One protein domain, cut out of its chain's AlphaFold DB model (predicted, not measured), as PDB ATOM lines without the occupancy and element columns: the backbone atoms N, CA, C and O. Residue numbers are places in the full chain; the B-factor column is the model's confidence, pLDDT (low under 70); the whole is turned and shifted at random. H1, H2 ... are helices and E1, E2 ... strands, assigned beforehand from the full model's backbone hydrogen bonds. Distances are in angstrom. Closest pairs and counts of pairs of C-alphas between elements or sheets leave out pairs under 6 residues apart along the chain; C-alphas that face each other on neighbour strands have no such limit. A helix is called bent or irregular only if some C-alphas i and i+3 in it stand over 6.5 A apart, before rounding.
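This is residues 3 to 206 of the 661 residues of the protein "Hypothetical protein" of Rotaria sordida (UniProt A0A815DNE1). A parallel sheet of five strands is curled like part of a barrel, with H3, H4, H5 and H6 over its outside; H2 packs on H3, with little H1 at the corner before it. Two long stretches with no named element, residues 3 to 35 and 183 to 206, gather for the most part beyond the ends toward which the strands run. The printed part has 204 residues, with six helices and five strands in the order H1 H2 E1 H3 E2 H4 E3 H5 E4 H6 E5, and the sheet's order is E1 E2 E3 E4 E5. The class is mixed, helices and strands, though under half of the residues are in named elements. The whole is compact, with a radius of gyration of the C-alphas of 17.5 A and spans of 50 by 43 by 35 A.

The strands are E1, residues 68 to 72, from C-alpha 68 at (150.177, 152.825, 111.363); E2, 103 to 107; E3, 127 to 131; E4, 152 to 157, 13.4 A long; and E5, 179 to 182, ending at C-alpha 182 at (143.367, 144.624, 124.815). The helices are H3, residues 80 to 97, 25.3 A; H4, 115 to 122; H5, 135 to 148, 21.0 A; H6, 166 to 175, 13.6 A; H2, 42 to 58, 24.9 A; and H1, 36 to 39. H2 is only just irregular: C-alphas 43 and 46 are 6.8 A apart.

The sheet is strongly twisted, with edge strands E1 and E5. Within hydrogen-bond range are N 70 and O 104 of the neighbour strands E1 and E2, at 2.8 A, N 130 and O 107 of the neighbours E2 and E3, at 2.9 A, N 129 and O 153 of the neighbours E3 and E4, at 3.0 A, and N 181 and O 154 of the neighbours E4 and E5, at 2.8 A. Four strand-helix-strand units, parallel neighbour strands with a helix between them, have right-handed crossovers: E1, H3, E2; E2, H4, E3; E3, H5, E4; and E4, H6, E5. These four helices make two layers with the sheet, a layer of helices on one face. H6 is over E4 and E5 at a height over the sheet of 9.9 A. H2 and H3 touch, closest at the C-alphas of Ser 57 and Ala 97, 5.1 A, and run the same way at a shallow tilt of 33 degrees, only just short of steep. H1 and H2 only just touch, with 3 pairs of C-alphas within 8 A, and only at the corner; their closest C-alphas, of Trp 38 and Lys 44, are 6.0 A apart. Every O i to N i+4 pair is within hydrogen-bond range in H4, against 11 of 13 in H2, 12 of 14 in H3, 8 of 10 in H5 and 5 of 6 in H6; H1 is too short for one.

The C-alphas farthest apart, of Ser 96 and Leu 206, are 50.4 A apart. The printed part has no cut and no long link between named elements. The mean pLDDT of the printed part is 90.5, and residues 203 to 206 are under 70.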
ATOM      1  N   VAL A   3     151.434 147.250 112.837       95.69
ATOM      2  CA  VAL A   3     152.714 147.558 113.479       95.69
ATOM      3  C   VAL A   3     153.850 147.155 112.543       95.69
ATOM      4  O   VAL A   3     153.832 146.039 112.023       95.69
ATOM      5  N   LEU A   4     154.805 148.056 112.297       96.06
ATOM      6  CA  LEU A   4     155.947 147.783 111.414       96.06
ATOM      7  C   LEU A   4     157.128 147.141 112.151       96.06
ATOM      8  O   LEU A   4     157.724 146.190 111.646       96.06
ATOM      9  N   PHE A   5     157.449 147.658 113.335       95.75
ATOM     10  CA  PHE A   5     158.573 147.228 114.165       95.75
ATOM     11  C   PHE A   5     158.122 147.044 115.620       95.75
ATOM     12  O   PHE A   5     157.149 147.658 116.045       95.75
ATOM     13  N   ASP A   6     158.811 146.192 116.371       92.75
ATOM     14  CA  ASP A   6     158.500 145.804 117.750       92.75
ATOM     15  C   ASP A   6     159.801 145.537 118.506       92.75
ATOM     16  O   ASP A   6     160.676 144.870 117.960       92.75
ATOM     17  N   GLU A   7     159.948 146.032 119.737       88.69
ATOM     18  CA  GLU A   7     161.191 145.920 120.522       88.69
ATOM     19  C   GLU A   7     161.176 144.785 121.565       88.69
ATOM     20  O   GLU A   7     162.105 144.657 122.373       88.69
ATOM     21  N   CYS A   8     160.131 143.955 121.591       86.94
ATOM     22  CA  CYS A   8     159.815 143.144 122.764       86.94
ATOM     23  C   CYS A   8     160.413 141.727 122.725       86.94
ATOM     24  O   CYS A   8     160.505 141.055 121.699       86.94
ATOM     25  N   TRP A   9     160.745 141.211 123.912       85.00
ATOM     26  CA  TRP A   9     161.163 139.822 124.146       85.00
ATOM     27  C   TRP A   9     162.466 139.402 123.454       85.00
ATOM     28  O   TRP A   9     163.546 139.824 123.872       85.00
ATOM     29  N   ARG A  10     162.419 138.449 122.511       88.50
ATOM     30  CA  ARG A  10     163.624 137.738 122.065       88.50
ATOM     31  C   ARG A  10     164.376 138.518 120.980       88.50
ATOM     32  O   ARG A  10     163.774 138.824 119.953       88.50
ATOM     33  N   PRO A  11     165.693 138.748 121.149       89.69
ATOM     34  CA  PRO A  11     166.492 139.618 120.284       89.69
ATOM     35  C   PRO A  11     166.813 139.084 118.891       89.69
ATOM     36  O   PRO A  11     167.148 139.881 118.015       89.69
ATOM     37  N   ASP A  12     166.759 137.769 118.697       90.25
ATOM     38  CA  ASP A  12     167.406 137.101 117.568       90.25
ATOM     39  C   ASP A  12     166.372 136.377 116.690       90.25
ATOM     40  O   ASP A  12     166.189 135.160 116.821       90.25
ATOM     41  N   PRO A  13     165.661 137.098 115.800       89.88
ATOM     42  CA  PRO A  13     164.710 136.484 114.885       89.88
ATOM     43  C   PRO A  13     165.424 135.550 113.898       89.88
ATOM     44  O   PRO A  13     166.521 135.840 113.419       89.88
ATOM     45  N   GLN A  14     164.783 134.425 113.572       88.69
ATOM     46  CA  GLN A  14     165.279 133.424 112.622       88.69
ATOM     47  C   GLN A  14     164.266 133.230 111.492       88.69
ATOM     48  O   GLN A  14     163.058 133.215 111.730       88.69
ATOM     49  N   LEU A  15     164.756 133.059 110.262       88.56
ATOM     50  CA  LEU A  15     163.902 132.720 109.123       88.56
ATOM     51  C   LEU A  15     163.437 131.261 109.220       88.56
ATOM     52  O   LEU A  15     164.219 130.376 109.561       88.56
ATOM     53  N   GLY A  16     162.179 131.011 108.856       90.38
ATOM     54  CA  GLY A  16     161.578 129.677 108.845       90.38
ATOM     55  C   GLY A  16     160.368 129.552 109.777       90.38
ATOM     56  O   GLY A  16     159.810 130.566 110.205       90.38
ATOM     57  N   PRO A  17     159.914 128.316 110.064       88.25
ATOM     58  CA  PRO A  17     158.804 128.078 110.980       88.25
ATOM     59  C   PRO A  17     159.098 128.634 112.378       88.25
ATOM     60  O   PRO A  17     160.159 128.373 112.944       88.25
ATOM     61  N   GLN A  18     158.141 129.364 112.955       84.88
ATOM     62  CA  GLN A  18     158.249 129.813 114.343       84.88
ATOM     63  C   GLN A  18     158.272 128.610 115.302       84.88
ATOM     64  O   GLN A  18     157.489 127.673 115.099       84.88
ATOM     65  N   PRO A  19     159.100 128.637 116.364       88.56
ATOM     66  CA  PRO A  19     159.136 127.570 117.356       88.56
ATOM     67  C   PRO A  19     157.769 127.295 117.995       88.56
ATOM     68  O   PRO A  19     156.902 128.171 118.085       88.56
ATOM     69  N   GLU A  20     157.582 126.068 118.480       92.06
ATOM     70  CA  GLU A  20     156.422 125.741 119.306       92.06
ATOM     71  C   GLU A  20     156.486 126.475 120.658       92.06
ATOM     72  O   GLU A  20     157.579 126.713 121.195       92.06
ATOM     73  N   PRO A  21     155.326 126.868 121.209       91.81
ATOM     74  CA  PRO A  21     155.278 127.612 122.456       91.81
ATOM     75  C   PRO A  21     155.795 126.764 123.620       91.81
ATOM     76  O   PRO A  21     155.534 125.566 123.704       91.81
ATOM     77  N   ILE A  22     156.508 127.397 124.549       92.62
ATOM     78  CA  ILE A  22     156.925 126.792 125.819       92.62
ATOM     79  C   ILE A  22     155.708 126.816 126.752       92.62
ATOM     80  O   ILE A  22     155.309 127.910 127.160       92.62
ATOM     81  N   PRO A  23     155.099 125.667 127.102       89.56
ATOM     82  CA  PRO A  23     153.844 125.647 127.851       89.56
ATOM     83  C   PRO A  23     153.926 126.439 129.160       89.56
ATOM     84  O   PRO A  23     154.916 126.338 129.885       89.56
ATOM     85  N   GLY A  24     152.892 127.218 129.477       86.12
ATOM     86  CA  GLY A  24     152.807 127.985 130.726       86.12
ATOM     87  C   GLY A  24     153.505 129.347 130.716       86.12
ATOM     88  O   GLY A  24     153.366 130.103 131.674       86.12
ATOM     89  N   GLN A  25     154.246 129.681 129.657       88.81
ATOM     90  CA  GLN A  25     155.036 130.908 129.590       88.81
ATOM     91  C   GLN A  25     154.298 132.025 128.835       88.81
ATOM     92  O   GLN A  25     153.982 131.871 127.657       88.81
ATOM     93  N   HIS A  26     154.079 133.169 129.490       89.38
ATOM     94  CA  HIS A  26     153.538 134.381 128.858       89.38
ATOM     95  C   HIS A  26     154.464 134.899 127.738       89.38
ATOM     96  O   HIS A  26     155.686 134.857 127.886       89.38
ATOM     97  N   ASN A  27     153.882 135.394 126.638       89.94
ATOM     98  CA  ASN A  27     154.557 135.847 125.409       89.94
ATOM     99  C   ASN A  27     155.574 134.838 124.859       89.94
ATOM    100  O   ASN A  27     156.647 135.193 124.362       89.94
ATOM    101  N   SER A  28     155.247 133.547 124.960       89.94
ATOM    102  CA  SER A  28     156.186 132.496 124.583       89.94
ATOM    103  C   SER A  28     156.643 132.634 123.133       89.94
ATOM    104  O   SER A  28     155.827 132.752 122.220       89.94
ATOM    105  N   GLN A  29     157.964 132.580 122.944       89.75
ATOM    106  CA  GLN A  29     158.639 132.649 121.644       89.75
ATOM    107  C   GLN A  29     158.404 133.948 120.848       89.75
ATOM    108  O   GLN A  29     158.757 133.990 119.672       89.75
ATOM    109  N   TRP A  30     157.869 135.009 121.466       89.94
ATOM    110  CA  TRP A  30     157.785 136.323 120.822       89.94
ATOM    111  C   TRP A  30     159.189 136.866 120.523       89.94
ATOM    112  O   TRP A  30     160.094 136.742 121.356       89.94
ATOM    113  N   VAL A  31     159.379 137.424 119.329       89.94
ATOM    114  CA  VAL A  31     160.663 137.926 118.817       89.94
ATOM    115  C   VAL A  31     160.497 139.364 118.346       89.94
ATOM    116  O   VAL A  31     159.503 139.678 117.695       89.94
ATOM    117  N   ARG A  32     161.493 140.203 118.631       89.75
ATOM    118  CA  ARG A  32     161.511 141.600 118.193       89.75
ATOM    119  C   ARG A  32     161.935 141.760 116.733       89.75
ATOM    120  O   ARG A  32     162.638 140.911 116.174       89.75
ATOM    121  N   CYS A  33     161.552 142.884 116.137       89.69
ATOM    122  CA  CYS A  33     161.944 143.314 114.800       89.69
ATOM    123  C   CYS A  33     162.177 144.837 114.787       89.69
ATOM    124  O   CYS A  33     161.233 145.568 115.067       89.69
ATOM    125  N   PRO A  34     163.357 145.339 114.384       92.00
ATOM    126  CA  PRO A  34     164.534 144.597 113.944       92.00
ATOM    127  C   PRO A  34     165.172 143.753 115.058       92.00
ATOM    128  O   PRO A  34     165.117 144.074 116.241       92.00
ATOM    129  N   GLY A  35     165.814 142.654 114.661       91.19
ATOM    130  CA  GLY A  35     166.639 141.867 115.576       91.19
ATOM    131  C   GLY A  35     167.886 142.631 116.030       91.19
ATOM    132  O   GLY A  35     168.352 143.534 115.333       91.19
ATOM    133  N   GLN A  36     168.490 142.222 117.150       91.06
ATOM    134  CA  GLN A  36     169.640 142.906 117.761       91.06
ATOM    135  C   GLN A  36     170.792 143.118 116.769       91.06
ATOM    136  O   GLN A  36     171.354 144.206 116.705       91.06
ATOM    137  N   ALA A  37     171.130 142.108 115.964       91.19
ATOM    138  CA  ALA A  37     172.213 142.213 114.986       91.19
ATOM    139  C   ALA A  37     171.968 143.308 113.931       91.19
ATOM    140  O   ALA A  37     172.912 143.960 113.498       91.19
ATOM    141  N   TRP A  38     170.712 143.520 113.526       91.81
ATOM    142  CA  TRP A  38     170.344 144.549 112.547       91.81
ATOM    143  C   TRP A  38     170.193 145.920 113.193       91.81
ATOM    144  O   TRP A  38     170.570 146.920 112.587       91.81
ATOM    145  N   LEU A  39     169.686 145.969 114.425       90.25
ATOM    146  CA  LEU A  39     169.600 147.202 115.200       90.25
ATOM    147  C   LEU A  39     170.996 147.820 115.406       90.25
ATOM    148  O   LEU A  39     171.155 149.026 115.250       90.25
ATOM    149  N   MET A  40     172.008 146.987 115.674       90.19
ATOM    150  CA  MET A  40     173.400 147.411 115.892       90.19
ATOM    151  C   MET A  40     174.193 147.715 114.609       90.19
ATOM    152  O   MET A  40     175.286 148.272 114.695       90.19
ATOM    153  N   ASP A  41     173.693 147.322 113.436       92.81
ATOM    154  CA  ASP A  41     174.387 147.480 112.157       92.81
ATOM    155  C   ASP A  41     173.696 148.543 111.296       92.81
ATOM    156  O   ASP A  41     172.775 148.260 110.524       92.81
ATOM    157  N   ASN A  42     174.184 149.783 111.385       90.56
ATOM    158  CA  ASN A  42     173.634 150.917 110.638       90.56
ATOM    159  C   ASN A  42     173.665 150.711 109.112       90.56
ATOM    160  O   ASN A  42     172.902 151.366 108.401       90.56
ATOM    161  N   SER A  43     174.485 149.788 108.582       94.12
ATOM    162  CA  SER A  43     174.464 149.450 107.150       94.12
ATOM    163  C   SER A  43     173.153 148.780 106.715       94.12
ATOM    164  O   SER A  43     172.828 148.773 105.527       94.12
ATOM    165  N   LYS A  44     172.371 148.248 107.665       94.00
ATOM    166  CA  LYS A  44     171.052 147.640 107.430       94.00
ATOM    167  C   LYS A  44     169.908 148.646 107.465       94.00
ATOM    168  O   LYS A  44     168.851 148.375 106.897       94.00
ATOM    169  N   TRP A  45     170.095 149.809 108.084       93.75
ATOM    170  CA  TRP A  45     169.029 150.800 108.263       93.75
ATOM    171  C   TRP A  45     168.443 151.338 106.950       93.75
ATOM    172  O   TRP A  45     167.223 151.500 106.901       93.75
ATOM    173  N   PRO A  46     169.216 151.539 105.858       95.44
ATOM    174  CA  PRO A  46     168.639 151.886 104.561       95.44
ATOM    175  C   PRO A  46     167.576 150.889 104.085       95.44
ATOM    176  O   PRO A  46     166.578 151.297 103.500       95.44
ATOM    177  N   LEU A  47     167.746 149.595 104.386       95.62
ATOM    178  CA  LEU A  47     166.773 148.567 104.028       95.62
ATOM    179  C   LEU A  47     165.513 148.635 104.904       95.62
ATOM    180  O   LEU A  47     164.413 148.486 104.385       95.62
ATOM    181  N   LEU A  48     165.653 148.906 106.208       95.44
ATOM    182  CA  LEU A  48     164.509 149.129 107.108       95.44
ATOM    183  C   LEU A  48     163.700 150.360 106.674       95.44
ATOM    184  O   LEU A  48     162.476 150.305 106.593       95.44
ATOM    185  N   LYS A  49     164.393 151.443 106.308       95.94
ATOM    186  CA  LYS A  49     163.793 152.669 105.775       95.94
ATOM    187  C   LYS A  49     163.061 152.428 104.453       95.94
ATOM    188  O   LYS A  49     161.960 152.943 104.247       95.94
ATOM    189  N   GLN A  50     163.666 151.640 103.564       96.75
ATOM    190  CA  GLN A  50     163.042 151.233 102.310       96.75
ATOM    191  C   GLN A  50     161.791 150.389 102.570       96.75
ATOM    192  O   GLN A  50     160.745 150.698 102.015       96.75
ATOM    193  N   TYR A  51     161.855 149.407 103.474       97.19
ATOM    194  CA  TYR A  51     160.696 148.609 103.881       97.19
ATOM    195  C   TYR A  51     159.538 149.487 104.381       97.19
ATOM    196  O   TYR A  51     158.413 149.341 103.903       97.19
ATOM    197  N   THR A  52     159.811 150.440 105.280       97.81
ATOM    198  CA  THR A  52     158.806 151.401 105.757       97.81
ATOM    199  C   THR A  52     158.196 152.190 104.599       97.81
ATOM    200  O   THR A  52     156.975 152.269 104.483       97.81
ATOM    201  N   SER A  53     159.036 152.739 103.717       97.88
ATOM    202  CA  SER A  53     158.585 153.540 102.571       97.88
ATOM    203  C   SER A  53     157.717 152.724 101.612       97.88
ATOM    204  O   SER A  53     156.651 153.187 101.209       97.88
ATOM    205  N   ASP A  54     158.140 151.504 101.280       98.25
ATOM    206  CA  ASP A  54     157.460 150.623 100.332       98.25
ATOM    207  C   ASP A  54     156.090 150.183 100.868       98.25
ATOM    208  O   ASP A  54     155.090 150.277 100.152       98.25
ATOM    209  N   VAL A  55     156.015 149.754 102.136       98.19
ATOM    210  CA  VAL A  55     154.754 149.333 102.770       98.19
ATOM    211  C   VAL A  55     153.777 150.503 102.862       98.19
ATOM    212  O   VAL A  55     152.637 150.384 102.405       98.19
ATOM    213  N   LEU A  56     154.215 151.646 103.399       98.19
ATOM    214  CA  LEU A  56     153.339 152.804 103.583       98.19
ATOM    215  C   LEU A  56     152.881 153.389 102.245       98.19
ATOM    216  O   LEU A  56     151.697 153.668 102.082       98.19
ATOM    217  N   SER A  57     153.768 153.496 101.252       97.69
ATOM    218  CA  SER A  57     153.399 154.006  99.923       97.69
ATOM    219  C   SER A  57     152.408 153.078  99.221       97.69
ATOM    220  O   SER A  57     151.423 153.542  98.639       97.69
ATOM    221  N   ARG A  58     152.622 151.755  99.311       97.94
ATOM    222  CA  ARG A  58     151.765 150.743  98.674       97.94
ATOM    223  C   ARG A  58     150.322 150.781  99.176       97.94
ATOM    224  O   ARG A  58     149.415 150.534  98.375       97.94
ATOM    225  N   PHE A  59     150.127 151.063 100.465       97.94
ATOM    226  CA  PHE A  59     148.827 151.064 101.151       97.94
ATOM    227  C   PHE A  59     148.367 152.465 101.595       97.94
ATOM    228  O   PHE A  59     147.404 152.590 102.352       97.94
ATOM    229  N   SER A  60     149.004 153.516 101.075       96.88
ATOM    230  CA  SER A  60     148.805 154.922 101.465       96.88
ATOM    231  C   SER A  60     147.351 155.396 101.423       96.88
ATOM    232  O   SER A  60     146.972 156.256 102.208       96.88
ATOM    233  N   ASN A  61     146.517 154.818 100.554       97.25
ATOM    234  CA  ASN A  61     145.097 155.163 100.401       97.25
ATOM    235  C   ASN A  61     144.139 153.994 100.714       97.25
ATOM    236  O   ASN A  61     142.960 154.051 100.367       97.25
ATOM    237  N   ASP A  62     144.620 152.905 101.324       97.81
ATOM    238  CA  ASP A  62     143.764 151.769 101.685       97.81
ATOM    239  C   ASP A  62     142.922 152.089 102.928       97.81
ATOM    240  O   ASP A  62     143.426 152.145 104.051       97.81
ATOM    241  N   SER A  63     141.615 152.258 102.739       96.81
ATOM    242  CA  SER A  63     140.686 152.635 103.809       96.81
ATOM    243  C   SER A  63     140.478 151.558 104.882       96.81
ATOM    244  O   SER A  63     139.804 151.815 105.876       96.81
ATOM    245  N   ARG A  64     140.996 150.336 104.694       96.88
ATOM    246  CA  ARG A  64     140.939 149.267 105.709       96.88
ATOM    247  C   ARG A  64     142.039 149.416 106.755       96.88
ATOM    248  O   ARG A  64     141.929 148.849 107.843       96.88
ATOM    249  N   VAL A  65     143.101 150.152 106.437       97.56
ATOM    250  CA  VAL A  65     144.113 150.520 107.422       97.56
ATOM    251  C   VAL A  65     143.600 151.731 108.188       97.56
ATOM    252  O   VAL A  65     143.265 152.748 107.595       97.56
ATOM    253  N   ALA A  66     143.509 151.613 109.512       96.44
ATOM    254  CA  ALA A  66     143.046 152.710 110.360       96.44
ATOM    255  C   ALA A  66     144.196 153.581 110.887       96.44
ATOM    256  O   ALA A  66     144.031 154.786 111.020       96.44
ATOM    257  N   ILE A  67     145.322 152.958 111.252       97.69
ATOM    258  CA  ILE A  67     146.462 153.573 111.951       97.69
ATOM    259  C   ILE A  67     147.714 152.745 111.641       97.69
ATOM    260  O   ILE A  67     147.625 151.505 111.633       97.69
ATOM    261  N   TRP A  68     148.845 153.421 111.446       98.06
ATOM    262  CA  TRP A  68     150.177 152.825 111.363       98.06
ATOM    263  C   TRP A  68     150.953 153.053 112.660       98.06
ATOM    264  O   TRP A  68     151.285 154.190 112.985       98.06
ATOM    265  N   ASP A  69     151.257 151.974 113.377       97.69
ATOM    266  CA  ASP A  69     152.278 151.992 114.419       97.69
ATOM    267  C   ASP A  69     153.638 151.759 113.772       97.69
ATOM    268  O   ASP A  69     153.904 150.704 113.182       97.69
ATOM    269  N   LEU A  70     154.491 152.769 113.830       97.81
ATOM    270  CA  LEU A  70     155.807 152.698 113.230       97.81
ATOM    271  C   LEU A  70     156.754 151.839 114.067       97.81
ATOM    272  O   LEU A  70     157.645 151.217 113.491       97.81
ATOM    273  N   TYR A  71     156.582 151.802 115.391       96.38
ATOM    274  CA  TYR A  71     157.462 151.064 116.291       96.38
ATOM    275  C   TYR A  71     156.795 150.845 117.654       96.38
ATOM    276  O   TYR A  71     156.521 151.807 118.370       96.38
ATOM    277  N   ASN A  72     156.602 149.581 118.023       95.38
ATOM    278  CA  ASN A  72     156.017 149.165 119.292       95.38
ATOM    279  C   ASN A  72     157.074 149.049 120.401       95.38
ATOM    280  O   ASN A  72     158.104 148.394 120.224       95.38
ATOM    281  N   GLU A  73     156.802 149.690 121.537       92.62
ATOM    282  CA  GLU A  73     157.591 149.696 122.777       92.62
ATOM    283  C   GLU A  73     159.108 149.914 122.606       92.62
ATOM    284  O   GLU A  73     159.908 149.167 123.178       92.62
ATOM    285  N   PRO A  74     159.578 150.955 121.893       89.19
ATOM    286  CA  PRO A  74     161.014 151.196 121.686       89.19
ATOM    287  C   PRO A  74     161.818 151.356 122.995       89.19
ATOM    288  O   PRO A  74     163.050 151.310 122.994       89.19
ATOM    289  N   GLN A  75     161.142 151.532 124.133       85.81
ATOM    290  CA  GLN A  75     161.732 151.603 125.466       85.81
ATOM    291  C   GLN A  75     162.210 150.232 125.994       85.81
ATOM    292  O   GLN A  75     163.111 150.194 126.837       85.81
ATOM    293  N   CYS A  76     161.659 149.113 125.505       79.44
ATOM    294  CA  CYS A  76     161.868 147.772 126.067       79.44
ATOM    295  C   CYS A  76     163.330 147.293 126.045       79.44
ATOM    296  O   CYS A  76     163.770 146.596 126.961       79.44
ATOM    297  N   SER A  77     164.124 147.694 125.049       75.69
ATOM    298  CA  SER A  77     165.537 147.299 124.953       75.69
ATOM    299  C   SER A  77     166.481 148.117 125.831       75.69
ATOM    300  O   SER A  77     167.637 147.723 125.989       75.69
ATOM    301  N   GLN A  78     166.023 149.261 126.357       78.31
ATOM    302  CA  GLN A  78     166.835 150.264 127.060       78.31
ATOM    303  C   GLN A  78     168.040 150.791 126.243       78.31
ATOM    304  O   GLN A  78     168.947 151.415 126.791       78.31
ATOM    305  N   GLN A  79     168.050 150.604 124.915       81.94
ATOM    306  CA  GLN A  79     169.136 151.008 124.005       81.94
ATOM    307  C   GLN A  79     168.853 152.358 123.322       81.94
ATOM    308  O   GLN A  79     169.040 152.521 122.114       81.94
ATOM    309  N   VAL A  80     168.426 153.355 124.103       82.62
ATOM    310  CA  VAL A  80     168.002 154.683 123.606       82.62
ATOM    311  C   VAL A  80     168.975 155.318 122.589       82.62
ATOM    312  O   VAL A  80     168.489 155.812 121.570       82.62
ATOM    313  N   PRO A  81     170.316 155.294 122.778       86.94
ATOM    314  CA  PRO A  81     171.252 155.913 121.831       86.94
ATOM    315  C   PRO A  81     171.238 155.315 120.418       86.94
ATOM    316  O   PRO A  81     171.682 155.975 119.484       86.94
ATOM    317  N   ILE A  82     170.753 154.081 120.265       87.38
ATOM    318  CA  ILE A  82     170.705 153.356 118.987       87.38
ATOM    319  C   ILE A  82     169.291 153.405 118.403       87.38
ATOM    320  O   ILE A  82     169.117 153.673 117.216       87.38
ATOM    321  N   VAL A  83     168.279 153.212 119.252       91.00
ATOM    322  CA  VAL A  83     166.868 153.168 118.848       91.00
ATOM    323  C   VAL A  83     166.387 154.536 118.354       91.00
ATOM    324  O   VAL A  83     165.778 154.627 117.292       91.00
ATOM    325  N   LEU A  84     166.710 155.631 119.055       93.94
ATOM    326  CA  LEU A  84     166.209 156.963 118.690       93.94
ATOM    327  C   LEU A  84     166.656 157.432 117.284       93.94
ATOM    328  O   LEU A  84     165.811 157.932 116.537       93.94
ATOM    329  N   PRO A  85     167.933 157.295 116.870       94.50
ATOM    330  CA  PRO A  85     168.329 157.591 115.493       94.50
ATOM    331  C   PRO A  85     167.582 156.759 114.441       94.50
ATOM    332  O   PRO A  85     167.174 157.316 113.425       94.50
ATOM    333  N   LEU A  86     167.346 155.466 114.693       94.44
ATOM    334  CA  LEU A  86     166.570 154.620 113.782       94.44
ATOM    335  C   LEU A  86     165.112 155.095 113.680       94.44
ATOM    336  O   LEU A  86     164.593 155.235 112.575       94.44
ATOM    337  N   LEU A  87     164.471 155.411 114.807       95.50
ATOM    338  CA  LEU A  87     163.106 155.952 114.843       95.50
ATOM    339  C   LEU A  87     162.966 157.233 114.011       95.50
ATOM    340  O   LEU A  87     161.966 157.407 113.319       95.50
ATOM    341  N   ARG A  88     163.981 158.106 114.017       96.31
ATOM    342  CA  ARG A  88     164.007 159.306 113.164       96.31
ATOM    343  C   ARG A  88     164.036 158.964 111.677       96.31
ATOM    344  O   ARG A  88     163.333 159.608 110.904       96.31
ATOM    345  N   GLU A  89     164.810 157.957 111.277       95.56
ATOM    346  CA  GLU A  89     164.851 157.495 109.883       95.56
ATOM    347  C   GLU A  89     163.524 156.859 109.445       95.56
ATOM    348  O   GLU A  89     163.043 157.138 108.344       95.56
ATOM    349  N   VAL A  90     162.909 156.054 110.319       97.12
ATOM    350  CA  VAL A  90     161.595 155.432 110.090       97.12
ATOM    351  C   VAL A  90     160.503 156.496 109.985       97.12
ATOM    352  O   VAL A  90     159.711 156.471 109.044       97.12
ATOM    353  N   TYR A  91     160.496 157.478 110.889       97.88
ATOM    354  CA  TYR A  91     159.566 158.603 110.834       97.88
ATOM    355  C   TYR A  91     159.743 159.421 109.552       97.88
ATOM    356  O   TYR A  91     158.773 159.689 108.849       97.88
ATOM    357  N   ALA A  92     160.983 159.757 109.181       97.25
ATOM    358  CA  ALA A  92     161.262 160.492 107.950       97.25
ATOM    359  C   ALA A  92     160.772 159.741 106.696       97.25
ATOM    360  O   ALA A  92     160.242 160.366 105.774       97.25
ATOM    361  N   ALA A  93     160.909 158.410 106.663       97.69
ATOM    362  CA  ALA A  93     160.330 157.578 105.608       97.69
ATOM    363  C   ALA A  93     158.798 157.619 105.603       97.69
ATOM    364  O   ALA A  93     158.202 157.781 104.540       97.69
ATOM    365  N   ALA A  94     158.162 157.531 106.773       97.75
ATOM    366  CA  ALA A  94     156.709 157.594 106.890       97.75
ATOM    367  C   ALA A  94     156.139 158.935 106.407       97.75
ATOM    368  O   ALA A  94     155.210 158.953 105.601       97.75
ATOM    369  N   ILE A  95     156.755 160.048 106.812       96.50
ATOM    370  CA  ILE A  95     156.370 161.388 106.353       96.50
ATOM    371  C   ILE A  95     156.584 161.544 104.845       96.50
ATOM    372  O   ILE A  95     155.737 162.114 104.163       96.50
ATOM    373  N   SER A  96     157.671 160.991 104.300       96.94
ATOM    374  CA  SER A  96     157.929 161.029 102.854       96.94
ATOM    375  C   SER A  96     156.918 160.201 102.050       96.94
ATOM    376  O   SER A  96     156.554 160.592 100.945       96.94
ATOM    377  N   ALA A  97     156.451 159.075 102.599       97.25
ATOM    378  CA  ALA A  97     155.424 158.235 101.983       97.25
ATOM    379  C   ALA A  97     154.025 158.879 102.015       97.25
ATOM    380  O   ALA A  97     153.175 158.519 101.200       97.25
ATOM    381  N   ASN A  98     153.798 159.824 102.936       96.50
ATOM    382  CA  ASN A  98     152.569 160.608 103.085       96.50
ATOM    383  C   ASN A  98     151.274 159.757 103.031       96.50
ATOM    384  O   ASN A  98     150.421 159.987 102.165       96.50
ATOM    385  N   PRO A  99     151.126 158.738 103.905       97.69
ATOM    386  CA  PRO A  99     149.908 157.939 103.964       97.69
ATOM    387  C   PRO A  99     148.708 158.795 104.393       97.69
ATOM    388  O   PRO A  99     148.834 159.725 105.182       97.69
ATOM    389  N   SER A 100     147.516 158.452 103.904       97.81
ATOM    390  CA  SER A 100     146.264 159.105 104.317       97.81
ATOM    391  C   SER A 100     145.838 158.744 105.746       97.81
ATOM    392  O   SER A 100     145.005 159.434 106.334       97.81
ATOM    393  N   GLN A 101     146.384 157.657 106.301       97.88
ATOM    394  CA  GLN A 101     146.135 157.201 107.666       97.88
ATOM    395  C   GLN A 101     147.133 157.828 108.656       97.88
ATOM    396  O   GLN A 101     148.293 158.018 108.294       97.88
ATOM    397  N   PRO A 102     146.729 158.071 109.917       97.69
ATOM    398  CA  PRO A 102     147.615 158.603 110.949       97.69
ATOM    399  C   PRO A 102     148.768 157.649 111.285       97.69
ATOM    400  O   PRO A 102     148.592 156.422 111.299       97.69
ATOM    401  N   VAL A 103     149.919 158.233 111.628       98.06
ATOM    402  CA  VAL A 103     151.099 157.513 112.129       98.06
ATOM    403  C   VAL A 103     151.296 157.734 113.631       98.06
ATOM    404  O   VAL A 103     150.953 158.788 114.172       98.06
ATOM    405  N   THR A 104     151.834 156.725 114.316       98.00
ATOM    406  CA  THR A 104     152.114 156.755 115.759       98.00
ATOM    407  C   THR A 104     153.299 155.858 116.131       98.00
ATOM    408  O   THR A 104     153.791 155.099 115.294       98.00
ATOM    409  N   PHE A 105     153.721 155.931 117.393       96.81
ATOM    410  CA  PHE A 105     154.610 154.985 118.068       96.81
ATOM    411  C   PHE A 105     153.891 154.369 119.280       96.81
ATOM    412  O   PHE A 105     153.223 155.087 120.030       96.81
ATOM    413  N   GLY A 106     153.997 153.056 119.486       94.19
ATOM    414  CA  GLY A 106     153.430 152.353 120.643       94.19
ATOM    415  C   GLY A 106     154.235 152.615 121.918       94.19
ATOM    416  O   GLY A 106     155.248 151.963 122.158       94.19
ATOM    417  N   ILE A 107     153.814 153.582 122.738       92.44
ATOM    418  CA  ILE A 107     154.610 154.053 123.883       92.44
ATOM    419  C   ILE A 107     154.389 153.163 125.110       92.44
ATOM    420  O   ILE A 107     153.285 153.131 125.664       92.44
ATOM    421  N   LEU A 108     155.462 152.555 125.629       84.25
ATOM    422  CA  LEU A 108     155.488 152.077 127.012       84.25
ATOM    423  C   LEU A 108     155.746 153.286 127.936       84.25
ATOM    424  O   LEU A 108     156.809 153.908 127.826       84.25
ATOM    425  N   PRO A 109     154.803 153.674 128.820       72.19
ATOM    426  CA  PRO A 109     154.904 154.929 129.555       72.19
ATOM    427  C   PRO A 109     156.184 155.021 130.389       72.19
ATOM    428  O   PRO A 109     156.478 154.163 131.220       72.19
ATOM    429  N   GLY A 110     156.919 156.110 130.185       71.19
ATOM    430  CA  GLY A 110     158.115 156.473 130.933       71.19
ATOM    431  C   GLY A 110     158.136 157.977 131.227       71.19
ATOM    432  O   GLY A 110     157.216 158.694 130.834       71.19
ATOM    433  N   PRO A 111     159.173 158.483 131.914       74.12
ATOM    434  CA  PRO A 111     159.262 159.897 132.266       74.12
ATOM    435  C   PRO A 111     159.187 160.813 131.032       74.12
ATOM    436  O   PRO A 111     159.982 160.661 130.105       74.12
ATOM    437  N   LEU A 112     158.299 161.819 131.034       77.00
ATOM    438  CA  LEU A 112     158.139 162.771 129.915       77.00
ATOM    439  C   LEU A 112     159.419 163.552 129.561       77.00
ATOM    440  O   LEU A 112     159.536 164.100 128.466       77.00
ATOM    441  N   ASN A 113     160.379 163.639 130.485       79.00
ATOM    442  CA  ASN A 113     161.675 164.273 130.244       79.00
ATOM    443  C   ASN A 113     162.655 163.384 129.450       79.00
ATOM    444  O   ASN A 113     163.744 163.846 129.111       79.00
ATOM    445  N   SER A 114     162.284 162.140 129.134       87.25
ATOM    446  CA  SER A 114     163.031 161.253 128.244       87.25
ATOM    447  C   SER A 114     163.008 161.773 126.807       87.25
ATOM    448  O   SER A 114     161.945 161.992 126.227       87.25
ATOM    449  N   THR A 115     164.186 161.915 126.192       90.06
ATOM    450  CA  THR A 115     164.320 162.337 124.787       90.06
ATOM    451  C   THR A 115     163.596 161.394 123.824       90.06
ATOM    452  O   THR A 115     163.079 161.849 122.808       90.06
ATOM    453  N   LEU A 116     163.554 160.094 124.139       90.88
ATOM    454  CA  LEU A 116     162.861 159.086 123.334       90.88
ATOM    455  C   LEU A 116     161.344 159.290 123.406       90.88
ATOM    456  O   LEU A 116     160.726 159.573 122.386       90.88
ATOM    457  N   THR A 117     160.787 159.281 124.618       90.25
ATOM    458  CA  THR A 117     159.350 159.470 124.867       90.25
ATOM    459  C   THR A 117     158.846 160.785 124.288       90.25
ATOM    460  O   THR A 117     157.791 160.835 123.664       90.25
ATOM    461  N   ARG A 118     159.626 161.861 124.431       91.12
ATOM    462  CA  ARG A 118     159.283 163.154 123.845       91.12
ATOM    463  C   ARG A 118     159.243 163.106 122.317       91.12
ATOM    464  O   ARG A 118     158.299 163.628 121.736       91.12
ATOM    465  N   PHE A 119     160.230 162.471 121.680       94.44
ATOM    466  CA  PHE A 119     160.239 162.305 120.227       94.44
ATOM    467  C   PHE A 119     159.023 161.506 119.743       94.44
ATOM    468  O   PHE A 119     158.385 161.926 118.783       94.44
ATOM    469  N   GLU A 120     158.679 160.404 120.411       94.62
ATOM    470  CA  GLU A 120     157.511 159.580 120.075       94.62
ATOM    471  C   GLU A 120     156.208 160.384 120.156       94.62
ATOM    472  O   GLU A 120     155.420 160.384 119.213       94.62
ATOM    473  N   LEU A 121     156.010 161.131 121.248       94.00
ATOM    474  CA  LEU A 121     154.818 161.957 121.461       94.00
ATOM    475  C   LEU A 121     154.718 163.117 120.459       94.00
ATOM    476  O   LEU A 121     153.630 163.419 119.972       94.00
ATOM    477  N   GLU A 122     155.838 163.771 120.141       94.31
ATOM    478  CA  GLU A 122     155.885 164.886 119.184       94.31
ATOM    479  C   GLU A 122     155.765 164.414 117.723       94.31
ATOM    480  O   GLU A 122     155.267 165.162 116.881       94.31
ATOM    481  N   SER A 123     156.175 163.175 117.430       96.56
ATOM    482  CA  SER A 123     156.195 162.584 116.081       96.56
ATOM    483  C   SER A 123     155.000 161.664 115.803       96.56
ATOM    484  O   SER A 123     155.055 160.851 114.883       96.56
ATOM    485  N   SER A 124     153.919 161.785 116.580       97.19
ATOM    486  CA  SER A 124     152.690 161.003 116.404       97.19
ATOM    487  C   SER A 124     151.482 161.898 116.108       97.19
ATOM    488  O   SER A 124     151.264 162.922 116.761       97.19
ATOM    489  N   ASP A 125     150.651 161.497 115.144       97.69
ATOM    490  CA  ASP A 125     149.387 162.182 114.833       97.69
ATOM    491  C   ASP A 125     148.318 161.917 115.903       97.69
ATOM    492  O   ASP A 125     147.486 162.777 116.215       97.69
ATOM    493  N   ILE A 126     148.364 160.709 116.470       97.31
ATOM    494  CA  ILE A 126     147.535 160.181 117.556       97.31
ATOM    495  C   ILE A 126     148.499 159.580 118.567       97.31
ATOM    496  O   ILE A 126     149.418 158.890 118.162       97.31
ATOM    497  N   ILE A 127     148.296 159.789 119.863       97.31
ATOM    498  CA  ILE A 127     149.159 159.184 120.880       97.31
ATOM    499  C   ILE A 127     148.628 157.788 121.220       97.31
ATOM    500  O   ILE A 127     147.542 157.653 121.801       97.31
ATOM    501  N   SER A 128     149.398 156.755 120.872       96.38
ATOM    502  CA  SER A 128     149.210 155.393 121.382       96.38
ATOM    503  C   SER A 128     150.079 155.132 122.605       96.38
ATOM    504  O   SER A 128     151.266 155.445 122.604       96.38
ATOM    505  N   PHE A 129     149.494 154.551 123.650       95.69
ATOM    506  CA  PHE A 129     150.203 154.228 124.888       95.69
ATOM    507  C   PHE A 129     149.750 152.892 125.467       95.69
ATOM    508  O   PHE A 129     148.620 152.452 125.241       95.69
ATOM    509  N   HIS A 130     150.614 152.250 126.244       95.38
ATOM    510  CA  HIS A 130     150.318 150.981 126.904       95.38
ATOM    511  C   HIS A 130     150.052 151.203 128.388       95.38
ATOM    512  O   HIS A 130     150.659 152.069 129.011       95.38
ATOM    513  N   SER A 131     149.133 150.450 128.984       93.31
ATOM    514  CA  SER A 131     148.898 150.540 130.424       93.31
ATOM    515  C   SER A 131     148.473 149.199 130.999       93.31
ATOM    516  O   SER A 131     147.345 148.738 130.827       93.31
ATOM    517  N   TYR A 132     149.399 148.586 131.725       91.75
ATOM    518  CA  TYR A 132     149.189 147.347 132.473       91.75
ATOM    519  C   TYR A 132     149.079 147.582 133.986       91.75
ATOM    520  O   TYR A 132     148.975 146.636 134.765       91.75
ATOM    521  N   GLU A 133     149.082 148.851 134.385       89.19
ATOM    522  CA  GLU A 133     149.046 149.319 135.766       89.19
ATOM    523  C   GLU A 133     147.614 149.345 136.334       89.19
ATOM    524  O   GLU A 133     146.639 149.251 135.582       89.19
ATOM    525  N   PRO A 134     147.434 149.501 137.658       87.31
ATOM    526  CA  PRO A 134     146.123 149.793 138.222       87.31
ATOM    527  C   PRO A 134     145.553 151.119 137.691       87.31
ATOM    528  O   PRO A 134     146.285 152.054 137.361       87.31
ATOM    529  N   LEU A 135     144.220 151.238 137.701       89.50
ATOM    530  CA  LEU A 135     143.502 152.367 137.091       89.50
ATOM    531  C   LEU A 135     144.011 153.748 137.551       89.50
ATOM    532  O   LEU A 135     144.080 154.675 136.748       89.50
ATOM    533  N   ALA A 136     144.370 153.900 138.828       80.06
ATOM    534  CA  ALA A 136     144.847 155.174 139.365       80.06
ATOM    535  C   ALA A 136     146.125 155.662 138.657       80.06
ATOM    536  O   ALA A 136     146.242 156.845 138.341       80.06
ATOM    537  N   GLN A 137     147.058 154.759 138.361       87.19
ATOM    538  CA  GLN A 137     148.282 155.060 137.624       87.19
ATOM    539  C   GLN A 137     147.979 155.368 136.155       87.19
ATOM    540  O   GLN A 137     148.495 156.350 135.620       87.19
ATOM    541  N   THR A 138     147.084 154.603 135.523       93.12
ATOM    542  CA  THR A 138     146.622 154.883 134.155       93.12
ATOM    543  C   THR A 138     146.009 156.281 134.038       93.12
ATOM    544  O   THR A 138     146.275 156.994 133.073       93.12
ATOM    545  N   MET A 139     145.226 156.719 135.031       93.31
ATOM    546  CA  MET A 139     144.646 158.067 135.061       93.31
ATOM    547  C   MET A 139     145.717 159.166 135.091       93.31
ATOM    548  O   MET A 139     145.558 160.186 134.421       93.31
ATOM    549  N   LEU A 140     146.810 158.957 135.836       91.56
ATOM    550  CA  LEU A 140     147.934 159.897 135.888       91.56
ATOM    551  C   LEU A 140     148.658 159.978 134.537       91.56
ATOM    552  O   LEU A 140     148.879 161.077 134.033       91.56
ATOM    553  N   GLN A 141     148.938 158.831 133.911       91.19
ATOM    554  CA  GLN A 141     149.557 158.762 132.580       91.19
ATOM    555  C   GLN A 141     148.701 159.470 131.518       91.19
ATOM    556  O   GLN A 141     149.196 160.258 130.715       91.19
ATOM    557  N   VAL A 142     147.383 159.248 131.539       94.44
ATOM    558  CA  VAL A 142     146.451 159.921 130.622       94.44
ATOM    559  C   VAL A 142     146.460 161.437 130.823       94.44
ATOM    560  O   VAL A 142     146.436 162.179 129.840       94.44
ATOM    561  N   ALA A 143     146.502 161.912 132.072       93.25
ATOM    562  CA  ALA A 143     146.556 163.342 132.365       93.25
ATOM    563  C   ALA A 143     147.826 163.996 131.793       93.25
ATOM    564  O   ALA A 143     147.760 165.102 131.256       93.25
ATOM    565  N   GLU A 144     148.956 163.292 131.840       91.06
ATOM    566  CA  GLU A 144     150.216 163.723 131.235       91.06
ATOM    567  C   GLU A 144     150.124 163.816 129.704       91.06
ATOM    568  O   GLU A 144     150.411 164.871 129.127       91.06
ATOM    569  N   PHE A 145     149.647 162.765 129.030       93.31
ATOM    570  CA  PHE A 145     149.553 162.744 127.565       93.31
ATOM    571  C   PHE A 145     148.558 163.761 126.994       93.31
ATOM    572  O   PHE A 145     148.748 164.259 125.883       93.31
ATOM    573  N   ARG A 146     147.528 164.149 127.758       92.88
ATOM    574  CA  ARG A 146     146.583 165.203 127.349       92.88
ATOM    575  C   ARG A 146     147.255 166.549 127.072       92.88
ATOM    576  O   ARG A 146     146.727 167.315 126.267       92.88
ATOM    577  N   SER A 147     148.417 166.823 127.671       91.12
ATOM    578  CA  SER A 147     149.163 168.068 127.441       91.12
ATOM    579  C   SER A 147     149.633 168.259 125.989       91.12
ATOM    580  O   SER A 147     149.840 169.392 125.562       91.12
ATOM    581  N   PHE A 148     149.719 167.184 125.199       92.69
ATOM    582  CA  PHE A 148     150.137 167.216 123.792       92.69
ATOM    583  C   PHE A 148     148.994 167.527 122.814       92.69
ATOM    584  O   PHE A 148     149.233 167.686 121.618       92.69
ATOM    585  N   ASN A 149     147.752 167.628 123.303       94.56
ATOM    586  CA  ASN A 149     146.568 167.973 122.509       94.56
ATOM    587  C   ASN A 149     146.349 167.069 121.271       94.56
ATOM    588  O   ASN A 149     145.965 167.535 120.197       94.56
ATOM    589  N   ARG A 150     146.590 165.761 121.427       96.38
ATOM    590  CA  ARG A 150     146.328 164.728 120.411       96.38
ATOM    591  C   ARG A 150     145.256 163.738 120.891       96.38
ATOM    592  O   ARG A 150     145.052 163.603 122.103       96.38
ATOM    593  N   PRO A 151     144.552 163.039 119.977       97.38
ATOM    594  CA  PRO A 151     143.704 161.907 120.347       97.38
ATOM    595  C   PRO A 151     144.521 160.811 121.043       97.38
ATOM    596  O   PRO A 151     145.708 160.658 120.761       97.38
ATOM    597  N   LEU A 152     143.880 160.053 121.936       97.81
ATOM    598  CA  LEU A 152     144.526 159.012 122.737       97.81
ATOM    599  C   LEU A 152     143.923 157.640 122.452       97.81
ATOM    600  O   LEU A 152     142.696 157.493 122.401       97.81
ATOM    601  N   ILE A 153     144.787 156.634 122.335       97.75
ATOM    602  CA  ILE A 153     144.400 155.226 122.245       97.75
ATOM    603  C   ILE A 153     145.315 154.407 123.158       97.75
ATOM    604  O   ILE A 153     146.532 154.447 123.018       97.75
ATOM    605  N   CYS A 154     144.735 153.642 124.080       97.19
ATOM    606  CA  CYS A 154     145.464 152.644 124.844       97.19
ATOM    607  C   CYS A 154     145.571 151.357 124.014       97.19
ATOM    608  O   CYS A 154     144.606 150.599 123.915       97.19
ATOM    609  N   THR A 155     146.693 151.154 123.330       95.62
ATOM    610  CA  THR A 155     146.851 150.086 122.325       95.62
ATOM    611  C   THR A 155     147.215 148.735 122.918       95.62
ATOM    612  O   THR A 155     146.992 147.713 122.275       95.62
ATOM    613  N   GLU A 156     147.674 148.728 124.166       94.38
ATOM    614  CA  GLU A 156     147.817 147.525 124.964       94.38
ATOM    615  C   GLU A 156     147.415 147.805 126.415       94.38
ATOM    616  O   GLU A 156     147.927 148.715 127.068       94.38
ATOM    617  N   TYR A 157     146.481 147.011 126.928       92.69
ATOM    618  CA  TYR A 157     146.126 146.967 128.345       92.69
ATOM    619  C   TYR A 157     145.645 145.565 128.716       92.69
ATOM    620  O   TYR A 157     145.400 144.737 127.833       92.69
ATOM    621  N   MET A 158     145.425 145.357 130.018       86.69
ATOM    622  CA  MET A 158     144.977 144.128 130.687       86.69
ATOM    623  C   MET A 158     146.122 143.297 131.271       86.69
ATOM    624  O   MET A 158     146.896 142.643 130.581       86.69
ATOM    625  N   ALA A 159     146.156 143.298 132.600       85.56
ATOM    626  CA  ALA A 159     147.059 142.546 133.452       85.56
ATOM    627  C   ALA A 159     146.336 142.270 134.772       85.56
ATOM    628  O   ALA A 159     146.467 143.008 135.748       85.56
ATOM    629  N   ARG A 160     145.505 141.221 134.793       78.88
ATOM    630  CA  ARG A 160     144.535 140.988 135.885       78.88
ATOM    631  C   ARG A 160     145.191 140.948 137.262       78.88
ATOM    632  O   ARG A 160     144.684 141.555 138.195       78.88
ATOM    633  N   THR A 161     146.334 140.271 137.369       75.75
ATOM    634  CA  THR A 161     147.095 140.143 138.621       75.75
ATOM    635  C   THR A 161     147.736 141.455 139.077       75.75
ATOM    636  O   THR A 161     148.118 141.558 140.235       75.75
ATOM    637  N   ALA A 162     147.850 142.449 138.192       77.81
ATOM    638  CA  ALA A 162     148.372 143.782 138.485       77.81
ATOM    639  C   ALA A 162     147.261 144.842 138.646       77.81
ATOM    640  O   ALA A 162     147.555 146.020 138.798       77.81
ATOM    641  N   GLY A 163     145.981 144.449 138.623       78.25
ATOM    642  CA  GLY A 163     144.854 145.377 138.783       78.25
ATOM    643  C   GLY A 163     144.412 146.094 137.501       78.25
ATOM    644  O   GLY A 163     143.531 146.952 137.564       78.25
ATOM    645  N   SER A 164     144.958 145.721 136.337       85.12
ATOM    646  CA  SER A 164     144.479 146.201 135.037       85.12
ATOM    647  C   SER A 164     143.387 145.279 134.482       85.12
ATOM    648  O   SER A 164     143.670 144.165 134.021       85.12
ATOM    649  N   THR A 165     142.122 145.715 134.560       82.81
ATOM    650  CA  THR A 165     140.930 144.910 134.211       82.81
ATOM    651  C   THR A 165     140.043 145.590 133.170       82.81
ATOM    652  O   THR A 165     140.047 146.811 133.027       82.81
ATOM    653  N   PHE A 166     139.225 144.801 132.458       84.81
ATOM    654  CA  PHE A 166     138.248 145.348 131.513       84.81
ATOM    655  C   PHE A 166     137.275 146.313 132.196       84.81
ATOM    656  O   PHE A 166     137.097 147.417 131.697       84.81
ATOM    657  N   HIS A 167     136.668 145.933 133.324       75.56
ATOM    658  CA  HIS A 167     135.623 146.732 133.971       75.56
ATOM    659  C   HIS A 167     136.116 148.123 134.378       75.56
ATOM    660  O   HIS A 167     135.481 149.124 134.063       75.56
ATOM    661  N   THR A 168     137.281 148.197 135.018       81.31
ATOM    662  CA  THR A 168     137.844 149.470 135.480       81.31
ATOM    663  C   THR A 168     138.315 150.334 134.309       81.31
ATOM    664  O   THR A 168     137.915 151.492 134.181       81.31
ATOM    665  N   HIS A 169     139.129 149.762 133.418       91.31
ATOM    666  CA  HIS A 169     139.809 150.522 132.376       91.31
ATOM    667  C   HIS A 169     138.869 150.905 131.239       91.31
ATOM    668  O   HIS A 169     138.878 152.054 130.819       91.31
ATOM    669  N   THR A 170     138.010 149.997 130.762       91.00
ATOM    670  CA  THR A 170     137.108 150.319 129.640       91.00
ATOM    671  C   THR A 170     136.050 151.347 130.021       91.00
ATOM    672  O   THR A 170     135.729 152.197 129.197       91.00
ATOM    673  N   VAL A 171     135.555 151.338 131.266       87.81
ATOM    674  CA  VAL A 171     134.630 152.372 131.762       87.81
ATOM    675  C   VAL A 171     135.323 153.731 131.800       87.81
ATOM    676  O   VAL A 171     134.768 154.717 131.312       87.81
ATOM    677  N   PHE A 172     136.548 153.785 132.328       94.19
ATOM    678  CA  PHE A 172     137.349 155.005 132.333       94.19
ATOM    679  C   PHE A 172     137.659 155.495 130.914       94.19
ATOM    680  O   PHE A 172     137.354 156.638 130.584       94.19
ATOM    681  N   PHE A 173     138.179 154.627 130.044       97.12
ATOM    682  CA  PHE A 173     138.485 154.960 128.654       97.12
ATOM    683  C   PHE A 173     137.244 155.433 127.897       97.12
ATOM    684  O   PHE A 173     137.313 156.428 127.181       97.12
ATOM    685  N   HIS A 174     136.086 154.801 128.104       95.38
ATOM    686  CA  HIS A 174     134.833 155.245 127.502       95.38
ATOM    687  C   HIS A 174     134.438 156.651 127.974       95.38
ATOM    688  O   HIS A 174     134.148 157.518 127.146       95.38
ATOM    689  N   LYS A 175     134.477 156.899 129.291       94.50
ATOM    690  CA  LYS A 175     134.176 158.211 129.883       94.50
ATOM    691  C   LYS A 175     135.107 159.304 129.352       94.50
ATOM    692  O   LYS A 175     134.641 160.389 129.007       94.50
ATOM    693  N   GLU A 176     136.394 159.000 129.234       95.75
ATOM    694  CA  GLU A 176     137.421 159.932 128.762       95.75
ATOM    695  C   GLU A 176     137.561 159.977 127.230       95.75
ATOM    696  O   GLU A 176     138.387 160.730 126.709       95.75
ATOM    697  N   LYS A 177     136.746 159.211 126.488       97.19
ATOM    698  CA  LYS A 177     136.787 159.104 125.017       97.19
ATOM    699  C   LYS A 177     138.169 158.694 124.488       97.19
ATOM    700  O   LYS A 177     138.696 159.301 123.556       97.19
ATOM    701  N   ILE A 178     138.752 157.678 125.110       98.00
ATOM    702  CA  ILE A 178     140.040 157.077 124.764       98.00
ATOM    703  C   ILE A 178     139.760 155.746 124.057       98.00
ATOM    704  O   ILE A 178     138.949 154.948 124.531       98.00
ATOM    705  N   GLY A 179     140.395 155.508 122.907       96.94
ATOM    706  CA  GLY A 179     140.321 154.201 122.243       96.94
ATOM    707  C   GLY A 179     141.060 153.135 123.057       96.94
ATOM    708  O   GLY A 179     141.997 153.471 123.770       96.94
ATOM    709  N   ALA A 180     140.679 151.862 122.962       95.56
ATOM    710  CA  ALA A 180     141.350 150.797 123.710       95.56
ATOM    711  C   ALA A 180     141.447 149.497 122.902       95.56
ATOM    712  O   ALA A 180     140.474 149.095 122.262       95.56
ATOM    713  N   ILE A 181     142.606 148.838 122.953       94.81
ATOM    714  CA  ILE A 181     142.870 147.524 122.358       94.81
ATOM    715  C   ILE A 181     143.503 146.645 123.443       94.81
ATOM    716  O   ILE A 181     144.516 147.003 124.034       94.81
ATOM    717  N   ASN A 182     142.877 145.513 123.762       91.88
ATOM    718  CA  ASN A 182     143.367 144.624 124.815       91.88
ATOM    719  C   ASN A 182     144.510 143.734 124.312       91.88
ATOM    720  O   ASN A 182     144.438 143.186 123.208       91.88
ATOM    721  N   TRP A 183     145.515 143.502 125.160       90.50
ATOM    722  CA  TRP A 183     146.586 142.561 124.849       90.50
ATOM    723  C   TRP A 183     146.110 141.119 125.060       90.50
ATOM    724  O   TRP A 183     145.839 140.673 126.176       90.50
ATOM    725  N   GLY A 184     145.990 140.386 123.952       84.88
ATOM    726  CA  GLY A 184     145.539 138.996 123.927       84.88
ATOM    727  C   GLY A 184     144.039 138.834 123.682       84.88
ATOM    728  O   GLY A 184     143.215 139.172 124.525       84.88
ATOM    729  N   LEU A 185     143.686 138.240 122.538       81.00
ATOM    730  CA  LEU A 185     142.303 137.893 122.178       81.00
ATOM    731  C   LEU A 185     142.017 136.389 122.307       81.00
ATOM    732  O   LEU A 185     140.908 135.989 122.652       81.00
ATOM    733  N   VAL A 186     143.013 135.552 122.010       82.25
ATOM    734  CA  VAL A 186     142.871 134.094 121.913       82.25
ATOM    735  C   VAL A 186     143.954 133.380 122.713       82.25
ATOM    736  O   VAL A 186     145.073 133.875 122.850       82.25
ATOM    737  N   ALA A 187     143.646 132.174 123.195       83.31
ATOM    738  CA  ALA A 187     144.624 131.268 123.794       83.31
ATOM    739  C   ALA A 187     145.517 130.636 122.705       83.31
ATOM    740  O   ALA A 187     145.347 129.477 122.335       83.31
ATOM    741  N   GLY A 188     146.421 131.441 122.139       87.25
ATOM    742  CA  GLY A 188     147.340 131.052 121.063       87.25
ATOM    743  C   GLY A 188     148.765 130.748 121.539       87.25
ATOM    744  O   GLY A 188     149.028 130.654 122.738       87.25
ATOM    745  N   LYS A 189     149.708 130.645 120.586       89.38
ATOM    746  CA  LYS A 189     151.135 130.352 120.850       89.38
ATOM    747  C   LYS A 189     151.784 131.324 121.848       89.38
ATOM    748  O   LYS A 189     152.617 130.921 122.651       89.38
ATOM    749  N   THR A 190     151.360 132.582 121.863       88.56
ATOM    750  CA  THR A 190     151.886 133.595 122.786       88.56
ATOM    751  C   THR A 190     151.416 133.419 124.227       88.56
ATOM    752  O   THR A 190     152.039 133.966 125.127       88.56
ATOM    753  N   GLN A 191     150.363 132.633 124.479       90.50
ATOM    754  CA  GLN A 191     149.911 132.258 125.823       90.50
ATOM    755  C   GLN A 191     149.693 133.449 126.787       90.50
ATOM    756  O   GLN A 191     149.964 133.361 127.985       90.50
ATOM    757  N   THR A 192     149.148 134.562 126.285       87.31
ATOM    758  CA  THR A 192     148.929 135.814 127.044       87.31
ATOM    759  C   THR A 192     147.899 135.705 128.179       87.31
ATOM    760  O   THR A 192     147.743 136.634 128.965       87.31
ATOM    761  N   TYR A 193     147.216 134.562 128.311       83.31
ATOM    762  CA  TYR A 193     146.328 134.250 129.438       83.31
ATOM    763  C   TYR A 193     147.076 133.808 130.709       83.31
ATOM    764  O   TYR A 193     146.460 133.703 131.771       83.31
ATOM    765  N   PHE A 194     148.384 133.549 130.626       84.81
ATOM    766  CA  PHE A 194     149.241 133.412 131.803       84.81
ATOM    767  C   PHE A 194     149.765 134.782 132.249       84.81
ATOM    768  O   PHE A 194     150.082 135.599 131.392       84.81
ATOM    769  N   PRO A 195     149.915 135.054 133.553       84.06
ATOM    770  CA  PRO A 195     150.604 136.252 134.038       84.06
ATOM    771  C   PRO A 195     152.089 136.281 133.639       84.06
ATOM    772  O   PRO A 195     152.716 135.222 133.495       84.06
ATOM    773  N   TRP A 196     152.687 137.475 133.526       86.00
ATOM    774  CA  TRP A 196     154.145 137.603 133.391       86.00
ATOM    775  C   TRP A 196     154.873 136.902 134.539       86.00
ATOM    776  O   TRP A 196     154.412 136.890 135.678       86.00
ATOM    777  N   GLY A 197     156.018 136.292 134.229       83.69
ATOM    778  CA  GLY A 197     156.802 135.529 135.206       83.69
ATOM    779  C   GLY A 197     156.253 134.134 135.525       83.69
ATOM    780  O   GLY A 197     156.841 133.439 136.352       83.69
ATOM    781  N   SER A 198     155.172 133.688 134.871       81.88
ATOM    782  CA  SER A 198     154.675 132.315 135.025       81.88
ATOM    783  C   SER A 198     155.769 131.280 134.706       81.88
ATOM    784  O   SER A 198     156.469 131.422 133.695       81.88
ATOM    785  N   PRO A 199     155.943 130.239 135.545       81.69
ATOM    786  CA  PRO A 199     156.973 129.229 135.333       81.69
ATOM    787  C   PRO A 199     156.673 128.355 134.109       81.69
ATOM    788  O   PRO A 199     155.527 128.203 133.683       81.69
ATOM    789  N   VAL A 200     157.709 127.700 133.581       85.19
ATOM    790  CA  VAL A 200     157.535 126.667 132.551       85.19
ATOM    791  C   VAL A 200     156.617 125.566 133.088       85.19
ATOM    792  O   VAL A 200     156.778 125.104 134.218       85.19
ATOM    793  N   ASN A 201     155.661 125.142 132.265       83.44
ATOM    794  CA  ASN A 201     154.577 124.223 132.607       83.44
ATOM    795  C   ASN A 201     153.637 124.737 133.710       83.44
ATOM    796  O   ASN A 201     153.019 123.928 134.409       83.44
ATOM    797  N   ALA A 202     153.503 126.060 133.874       71.75
ATOM    798  CA  ALA A 202     152.448 126.627 134.702       71.75
ATOM    799  C   ALA A 202     151.092 126.029 134.305       71.75
ATOM    800  O   ALA A 202     150.702 126.001 133.137       71.75
ATOM    801  N   THR A 203     150.359 125.538 135.297       66.00
ATOM    802  CA  THR A 203     148.942 125.233 135.118       66.00
ATOM    803  C   THR A 203     148.188 126.545 135.013       66.00
ATOM    804  O   THR A 203     148.495 127.460 135.778       66.00
ATOM    805  N   THR A 204     147.210 126.631 134.109       56.12
ATOM    806  CA  THR A 204     146.342 127.809 133.974       56.12
ATOM    807  C   THR A 204     145.913 128.285 135.364       56.12
ATOM    808  O   THR A 204     145.357 127.469 136.110       56.12
ATOM    809  N   PRO A 205     146.207 129.542 135.757       54.16
ATOM    810  CA  PRO A 205     145.808 130.048 137.059       54.16
ATOM    811  C   PRO A 205     144.302 129.883 137.178       54.16
ATOM    812  O   PRO A 205     143.549 130.372 136.334       54.16
ATOM    813  N   LEU A 206     143.862 129.150 138.198       52.78
ATOM    814  CA  LEU A 206     142.445 128.971 138.459       52.78
ATOM    815  C   LEU A 206     141.928 130.243 139.144       52.78
ATOM    816  O   LEU A 206     141.627 130.242 140.334       52.78
TER     817      LEU A 206